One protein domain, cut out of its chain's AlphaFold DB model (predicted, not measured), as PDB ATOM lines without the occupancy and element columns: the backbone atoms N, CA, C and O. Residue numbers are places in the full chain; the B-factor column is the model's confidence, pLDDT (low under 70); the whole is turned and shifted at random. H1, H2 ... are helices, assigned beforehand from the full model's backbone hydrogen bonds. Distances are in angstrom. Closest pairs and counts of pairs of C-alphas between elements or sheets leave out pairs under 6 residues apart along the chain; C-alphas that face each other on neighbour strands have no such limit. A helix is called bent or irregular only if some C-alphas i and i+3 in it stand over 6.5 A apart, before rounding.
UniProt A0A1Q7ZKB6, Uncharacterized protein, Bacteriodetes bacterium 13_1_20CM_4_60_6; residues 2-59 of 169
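What this domain is: This is residues 2 to 59 of the 169 residues of an uncharacterized protein of Bacteriodetes bacterium 13_1_20CM_4_60_6 (UniProt A0A1Q7ZKB6). Three short helices, H1, H2 and H3, make a small head, and one long helix, H4, begins at this head and runs out of it as an arm. H1 crosses H4 near its beginning, and residues 49 to 59, of which 49 to 58 belong to H4, stick out free. The printed part has 58 residues, with four named helices in the order H1, H2, H3, H4 and no named strand; the class is all helix. The whole is loose, with a radius of gyration of the C-alphas of 13.6 A, and elongated, spanning 42 by 23 by 17 A.

Where its parts are: Find C-alpha 38 at (39.072, -32.977, 14.759); from there H4, residues 38 to 58, runs 31.1 A to C-alpha 58 at (52.637, -32.374, 42.731). H1, residues 2 to 9, starts at (41.572, -39.752, 21.672) and is 11.3 A long. Look next at H2, residues 15 to 25, 16.4 A, and H3, residues 28 to 32, 6.3 A. H2 and H4 are only just irregular: C-alphas 18 and 21 are 6.7 A apart, C-alphas 40 and 43 are 6.6 A.

How they stand to each other: With residues 40 to 44 alone, H4 touches H1, about perpendicular at 89 degrees; the closest C-alphas, of Val 6 and Leu 41, are 6.3 A apart. H1 and H3 only just touch, with 3 pairs of C-alphas within 8 A, the closest Leu 3 and Leu 32 at 6.7 A. H2 is close to H1 but not clearly touching, Ile 7 to Val 16 being the closest C-alphas at 7.0 A, with a shallow tilt of 25 degrees, opposite ways. H2 and H4 are apart. Every O i to N i+4 pair is within hydrogen-bond range in H3, against 3 of 4 in H1, 14 of 17 in H4 and 3 of 7 in H2, where 6 of 8 O i to N i+3 pairs are.

The domain as a whole: The C-alphas farthest apart, of Ser 25 and Arg 58, are 42.9 A apart. The printed part has no cut, its three links are tight, and no printed residue is under 70 in pLDDT.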
ATOM      1  N   LYS A   2      41.914 -41.143  22.052       92.75
ATOM      2  CA  LYS A   2      41.572 -39.752  21.672       92.75
ATOM      3  C   LYS A   2      40.061 -39.512  21.544       92.75
ATOM      4  O   LYS A   2      39.554 -38.513  22.028       92.75
ATOM      5  N   LEU A   3      39.340 -40.464  20.950       92.88
ATOM      6  CA  LEU A   3      37.901 -40.333  20.713       92.88
ATOM      7  C   LEU A   3      37.088 -40.245  22.012       92.88
ATOM      8  O   LEU A   3      36.166 -39.446  22.105       92.88
ATOM      9  N   THR A   4      37.460 -41.028  23.028       91.88
ATOM     10  CA  THR A   4      36.803 -41.004  24.341       91.88
ATOM     11  C   THR A   4      36.861 -39.618  24.977       91.88
ATOM     12  O   THR A   4      35.864 -39.178  25.531       91.88
ATOM     13  N   MET A   5      37.981 -38.898  24.825       92.75
ATOM     14  CA  MET A   5      38.120 -37.531  25.343       92.75
ATOM     15  C   MET A   5      37.075 -36.604  24.721       92.75
ATOM     16  O   MET A   5      36.446 -35.822  25.427       92.75
ATOM     17  N   VAL A   6      36.862 -36.724  23.408       93.75
ATOM     18  CA  VAL A   6      35.857 -35.927  22.700       93.75
ATOM     19  C   VAL A   6      34.453 -36.296  23.182       93.75
ATOM     20  O   VAL A   6      33.709 -35.398  23.560       93.75
ATOM     21  N   ILE A   7      34.123 -37.593  23.260       93.25
ATOM     22  CA  ILE A   7      32.812 -38.080  23.735       93.25
ATOM     23  C   ILE A   7      32.494 -37.567  25.148       93.25
ATOM     24  O   ILE A   7      31.396 -37.074  25.375       93.25
ATOM     25  N   GLU A   8      33.435 -37.662  26.089       90.44
ATOM     26  CA  GLU A   8      33.231 -37.245  27.488       90.44
ATOM     27  C   GLU A   8      33.109 -35.723  27.652       90.44
ATOM     28  O   GLU A   8      32.502 -35.251  28.611       90.44
ATOM     29  N   SER A   9      33.684 -34.953  26.723       89.12
ATOM     30  CA  SER A   9      33.656 -33.484  26.741       89.12
ATOM     31  C   SER A   9      32.515 -32.869  25.924       89.12
ATOM     32  O   SER A   9      32.277 -31.663  26.016       89.12
ATOM     33  N   ALA A  10      31.832 -33.669  25.101       89.94
ATOM     34  CA  ALA A  10      30.809 -33.185  24.187       89.94
ATOM     35  C   ALA A  10      29.588 -32.669  24.962       89.94
ATOM     36  O   ALA A  10      28.912 -33.417  25.663       89.94
ATOM     37  N   GLN A  11      29.290 -31.379  24.800       88.25
ATOM     38  CA  GLN A  11      28.076 -30.754  25.342       88.25
ATOM     39  C   GLN A  11      26.894 -30.844  24.367       88.25
ATOM     40  O   GLN A  11      25.740 -30.736  24.769       88.25
ATOM     41  N   ASP A  12      27.180 -31.057  23.082       91.81
ATOM     42  CA  ASP A  12      26.173 -31.239  22.043       91.81
ATOM     43  C   ASP A  12      25.543 -32.637  22.146       91.81
ATOM     44  O   ASP A  12      26.172 -33.652  21.836       91.81
ATOM     45  N   HIS A  13      24.269 -32.688  22.538       91.31
ATOM     46  CA  HIS A  13      23.501 -33.929  22.655       91.31
ATOM     47  C   HIS A  13      23.337 -34.687  21.326       91.31
ATOM     48  O   HIS A  13      23.025 -35.878  21.339       91.31
ATOM     49  N   THR A  14      23.566 -34.035  20.182       94.69
ATOM     50  CA  THR A  14      23.519 -34.664  18.854       94.69
ATOM     51  C   THR A  14      24.848 -35.303  18.442       94.69
ATOM     52  O   THR A  14      24.868 -36.136  17.530       94.69
ATOM     53  N   PHE A  15      25.944 -35.005  19.154       94.69
ATOM     54  CA  PHE A  15      27.283 -35.511  18.844       94.69
ATOM     55  C   PHE A  15      27.346 -37.043  18.863       94.69
ATOM     56  O   PHE A  15      27.770 -37.664  17.888       94.69
ATOM     57  N   VAL A  16      26.895 -37.667  19.958       94.56
ATOM     58  CA  VAL A  16      26.932 -39.131  20.110       94.56
ATOM     59  C   VAL A  16      25.990 -39.831  19.114       94.56
ATOM     60  O   VAL A  16      26.460 -40.742  18.431       94.56
ATOM     61  N   PRO A  17      24.722 -39.404  18.930       95.69
ATOM     62  CA  PRO A  17      23.858 -39.936  17.871       95.69
ATOM     63  C   PRO A  17      24.473 -39.875  16.468       95.69
ATOM     64  O   PRO A  17      24.369 -40.843  15.717       95.69
ATOM     65  N   ARG A  18      25.159 -38.776  16.121       95.00
ATOM     66  CA  ARG A  18      25.871 -38.636  14.841       95.00
ATOM     67  C   ARG A  18      27.072 -39.577  14.734       95.00
ATOM     68  O   ARG A  18      27.371 -40.070  13.649       95.00
ATOM     69  N   LEU A  19      27.767 -39.813  15.844       95.12
ATOM     70  CA  LEU A  19      28.966 -40.641  15.912       95.12
ATOM     71  C   LEU A  19      28.671 -42.147  15.771       95.12
ATOM     72  O   LEU A  19      29.417 -42.850  15.090       95.12
ATOM     73  N   ILE A  20      27.597 -42.642  16.393       95.12
ATOM     74  CA  ILE A  20      27.249 -44.077  16.446       95.12
ATOM     75  C   ILE A  20      27.280 -44.780  15.075       95.12
ATOM     76  O   ILE A  20      27.977 -45.791  14.969       95.12
ATOM     77  N   PRO A  21      26.590 -44.301  14.019       96.25
ATOM     78  CA  PRO A  21      26.605 -44.998  12.732       96.25
ATOM     79  C   PRO A  21      27.999 -45.022  12.089       96.25
ATOM     80  O   PRO A  21      28.352 -46.001  11.437       96.25
ATOM     81  N   LEU A  22      28.821 -43.991  12.315       96.06
ATOM     82  CA  LEU A  22      30.172 -43.912  11.752       96.06
ATOM     83  C   LEU A  22      31.124 -44.927  12.397       96.06
ATOM     84  O   LEU A  22      31.990 -45.472  11.716       96.06
ATOM     85  N   LEU A  23      30.941 -45.242  13.685       95.38
ATOM     86  CA  LEU A  23      31.726 -46.276  14.374       95.38
ATOM     87  C   LEU A  23      31.580 -47.664  13.731       95.38
ATOM     88  O   LEU A  23      32.491 -48.481  13.851       95.38
ATOM     89  N   ALA A  24      30.455 -47.929  13.058       95.50
ATOM     90  CA  ALA A  24      30.212 -49.184  12.352       95.50
ATOM     91  C   ALA A  24      30.769 -49.195  10.920       95.50
ATOM     92  O   ALA A  24      30.919 -50.266  10.334       95.50
ATOM     93  N   SER A  25      31.059 -48.025  10.341       96.12
ATOM     94  CA  SER A  25      31.347 -47.891   8.910       96.12
ATOM     95  C   SER A  25      32.764 -47.421   8.582       96.12
ATOM     96  O   SER A  25      33.145 -47.481   7.415       96.12
ATOM     97  N   MET A  26      33.544 -46.924   9.551       95.88
ATOM     98  CA  MET A  26      34.916 -46.462   9.302       95.88
ATOM     99  C   MET A  26      35.883 -46.732  10.466       95.88
ATOM    100  O   MET A  26      35.469 -46.794  11.626       95.88
ATOM    101  N   PRO A  27      37.197 -46.847  10.191       96.31
ATOM    102  CA  PRO A  27      38.215 -46.965  11.228       96.31
ATOM    103  C   PRO A  27      38.272 -45.742  12.152       96.31
ATOM    104  O   PRO A  27      38.113 -44.602  11.715       96.31
ATOM    105  N   LEU A  28      38.639 -45.964  13.419       94.88
ATOM    106  CA  LEU A  28      38.777 -44.894  14.418       94.88
ATOM    107  C   LEU A  28      39.735 -43.773  13.988       94.88
ATOM    108  O   LEU A  28      39.526 -42.626  14.365       94.88
ATOM    109  N   ALA A  29      40.778 -44.086  13.211       94.50
ATOM    110  CA  ALA A  29      41.709 -43.081  12.701       94.50
ATOM    111  C   ALA A  29      41.008 -42.076  11.766       94.50
ATOM    112  O   ALA A  29      41.080 -40.879  12.011       94.50
ATOM    113  N   GLN A  30      40.242 -42.568  10.786       95.75
ATOM    114  CA  GLN A  30      39.466 -41.729   9.859       95.75
ATOM    115  C   GLN A  30      38.341 -40.968  10.568       95.75
ATOM    116  O   GLN A  30      37.958 -39.865  10.179       95.75
ATOM    117  N   LEU A  31      37.809 -41.552  11.639       95.19
ATOM    118  CA  LEU A  31      36.799 -40.907  12.454       95.19
ATOM    119  C   LEU A  31      37.358 -39.675  13.196       95.19
ATOM    120  O   LEU A  31      36.688 -38.651  13.297       95.19
ATOM    121  N   LEU A  32      38.600 -39.737  13.684       95.06
ATOM    122  CA  LEU A  32      39.242 -38.593  14.345       95.06
ATOM    123  C   LEU A  32      39.488 -37.410  13.397       95.06
ATOM    124  O   LEU A  32      39.631 -36.286  13.872       95.06
ATOM    125  N   GLU A  33      39.515 -37.655  12.090       95.00
ATOM    126  CA  GLU A  33      39.707 -36.644  11.044       95.00
ATOM    127  C   GLU A  33      38.394 -35.963  10.621       95.00
ATOM    128  O   GLU A  33      38.415 -34.977   9.886       95.00
ATOM    129  N   GLN A  34      37.238 -36.446  11.092       95.25
ATOM    130  CA  GLN A  34      35.945 -35.855  10.746       95.25
ATOM    131  C   GLN A  34      35.858 -34.402  11.222       95.25
ATOM    132  O   GLN A  34      36.240 -34.074  12.347       95.25
ATOM    133  N   SER A  35      35.273 -33.531  10.395       94.62
ATOM    134  CA  SER A  35      35.219 -32.077  10.635       94.62
ATOM    135  C   SER A  35      34.515 -31.671  11.934       94.62
ATOM    136  O   SER A  35      34.792 -30.604  12.470       94.62
ATOM    137  N   PHE A  36      33.637 -32.523  12.466       93.31
ATOM    138  CA  PHE A  36      32.940 -32.299  13.736       93.31
ATOM    139  C   PHE A  36      33.658 -32.909  14.957       93.31
ATOM    140  O   PHE A  36      33.179 -32.758  16.076       93.31
ATOM    141  N   ILE A  37      34.788 -33.599  14.752       93.94
ATOM    142  CA  ILE A  37      35.596 -34.254  15.796       93.94
ATOM    143  C   ILE A  37      36.976 -33.603  15.899       93.94
ATOM    144  O   ILE A  37      37.386 -33.218  16.994       93.94
ATOM    145  N   ALA A  38      37.688 -33.452  14.777       93.81
ATOM    146  CA  ALA A  38      39.072 -32.977  14.759       93.81
ATOM    147  C   ALA A  38      39.281 -31.632  15.494       93.81
ATOM    148  O   ALA A  38      40.211 -31.554  16.303       93.81
ATOM    149  N   PRO A  39      38.416 -30.603  15.327       93.50
ATOM    150  CA  PRO A  39      38.583 -29.325  16.027       93.50
ATOM    151  C   PRO A  39      38.445 -29.428  17.551       93.50
ATOM    152  O   PRO A  39      39.031 -28.630  18.277       93.50
ATOM    153  N   LEU A  40      37.696 -30.419  18.047       94.06
ATOM    154  CA  LEU A  40      37.482 -30.626  19.482       94.06
ATOM    155  C   LEU A  40      38.703 -31.263  20.155       94.06
ATOM    156  O   LEU A  40      38.894 -31.121  21.358       94.06
ATOM    157  N   LEU A  41      39.540 -31.973  19.396       93.25
ATOM    158  CA  LEU A  41      40.587 -32.813  19.965       93.25
ATOM    159  C   LEU A  41      41.800 -32.022  20.474       93.25
ATOM    160  O   LEU A  41      42.310 -32.340  21.546       93.25
ATOM    161  N   SER A  42      42.272 -31.019  19.725       91.25
ATOM    162  CA  SER A  42      43.484 -30.259  20.083       91.25
ATOM    163  C   SER A  42      43.440 -29.682  21.507       91.25
ATOM    164  O   SER A  42      44.319 -30.026  22.298       91.25
ATOM    165  N   PRO A  43      42.408 -28.908  21.910       93.25
ATOM    166  CA  PRO A  43      42.371 -28.334  23.257       93.25
ATOM    167  C   PRO A  43      42.301 -29.402  24.360       93.25
ATOM    168  O   PRO A  43      42.828 -29.209  25.457       93.25
ATOM    169  N   LEU A  44      41.689 -30.557  24.078       94.12
ATOM    170  CA  LEU A  44      41.621 -31.671  25.025       94.12
ATOM    171  C   LEU A  44      42.988 -32.345  25.206       94.12
ATOM    172  O   LEU A  44      43.332 -32.731  26.324       94.12
ATOM    173  N   LEU A  45      43.775 -32.473  24.132       94.38
ATOM    174  CA  LEU A  45      45.147 -32.986  24.196       94.38
ATOM    175  C   LEU A  45      46.062 -32.036  24.969       94.38
ATOM    176  O   LEU A  45      46.800 -32.496  25.840       94.38
ATOM    177  N   ASP A  46      45.955 -30.730  24.726       94.62
ATOM    178  CA  ASP A  46      46.740 -29.721  25.442       94.62
ATOM    179  C   ASP A  46      46.404 -29.723  26.939       94.62
ATOM    180  O   ASP A  46      47.296 -29.767  27.794       94.62
ATOM    181  N   ARG A  47      45.107 -29.783  27.283       94.31
ATOM    182  CA  ARG A  47      44.647 -29.942  28.672       94.31
ATOM    183  C   ARG A  47      45.180 -31.230  29.298       94.31
ATOM    184  O   ARG A  47      45.617 -31.214  30.452       94.31
ATOM    185  N   HIS A  48      45.158 -32.346  28.569       95.81
ATOM    186  CA  HIS A  48      45.680 -33.621  29.060       95.81
ATOM    187  C   HIS A  48      47.186 -33.550  29.334       95.81
ATOM    188  O   HIS A  48      47.621 -33.938  30.419       95.81
ATOM    189  N   GLN A  49      47.964 -32.983  28.411       96.38
ATOM    190  CA  GLN A  49      49.405 -32.815  28.578       96.38
ATOM    191  C   GLN A  49      49.730 -31.909  29.771       96.38
ATOM    192  O   GLN A  49      50.579 -32.254  30.595       96.38
ATOM    193  N   ARG A  50      48.994 -30.801  29.932       96.38
ATOM    194  CA  ARG A  50      49.101 -29.924  31.106       96.38
ATOM    195  C   ARG A  50      48.780 -30.662  32.408       96.38
ATOM    196  O   ARG A  50      49.483 -30.477  33.399       96.38
ATOM    197  N   SER A  51      47.754 -31.517  32.403       96.75
ATOM    198  CA  SER A  51      47.386 -32.337  33.568       96.75
ATOM    199  C   SER A  51      48.528 -33.267  33.983       96.75
ATOM    200  O   SER A  51      48.803 -33.399  35.173       96.75
ATOM    201  N   ILE A  52      49.208 -33.889  33.011       98.19
ATOM    202  CA  ILE A  52      50.369 -34.754  33.261       98.19
ATOM    203  C   ILE A  52      51.506 -33.956  33.899       98.19
ATOM    204  O   ILE A  52      52.051 -34.401  34.908       98.19
ATOM    205  N   THR A  53      51.844 -32.787  33.349       98.19
ATOM    206  CA  THR A  53      52.923 -31.939  33.882       98.19
ATOM    207  C   THR A  53      52.650 -31.528  35.328       98.19
ATOM    208  O   THR A  53      53.485 -31.763  36.196       98.19
ATOM    209  N   ILE A  54      51.449 -31.016  35.613       98.25
ATOM    210  CA  ILE A  54      51.069 -30.582  36.965       98.25
ATOM    211  C   ILE A  54      51.092 -31.753  37.954       98.25
ATOM    212  O   ILE A  54      51.593 -31.613  39.067       98.25
ATOM    213  N   LEU A  55      50.554 -32.913  37.572       98.31
ATOM    214  CA  LEU A  55      50.551 -34.081  38.456       98.31
ATOM    215  C   LEU A  55      51.967 -34.602  38.708       98.31
ATOM    216  O   LEU A  55      52.280 -34.962  39.838       98.31
ATOM    217  N   LYS A  56      52.843 -34.572  37.700       98.12
ATOM    218  CA  LYS A  56      54.253 -34.943  37.859       98.12
ATOM    219  C   LYS A  56      54.980 -34.060  38.879       98.12
ATOM    220  O   LYS A  56      55.843 -34.556  39.589       98.12
ATOM    221  N   GLU A  57      54.628 -32.780  38.963       97.88
ATOM    222  CA  GLU A  57      55.217 -31.836  39.923       97.88
ATOM    223  C   GLU A  57      54.644 -31.974  41.341       97.88
ATOM    224  O   GLU A  57      55.309 -31.611  42.309       97.88
ATOM    225  N   ARG A  58      53.404 -32.458  41.476       97.81
ATOM    226  CA  ARG A  58      52.637 -32.374  42.731       97.81
ATOM    227  C   ARG A  58      52.415 -33.687  43.455       97.81
ATOM    228  O   ARG A  58      52.005 -33.655  44.614       97.81
ATOM    229  N   ILE A  59      52.610 -34.818  42.787       98.56
ATOM    230  CA  ILE A  59      52.426 -36.118  43.422       98.56
ATOM    231  C   ILE A  59      53.534 -36.354  44.450       98.56
ATOM    232  O   ILE A  59      54.718 -36.407  44.131       98.56
TER     233      ILE A  59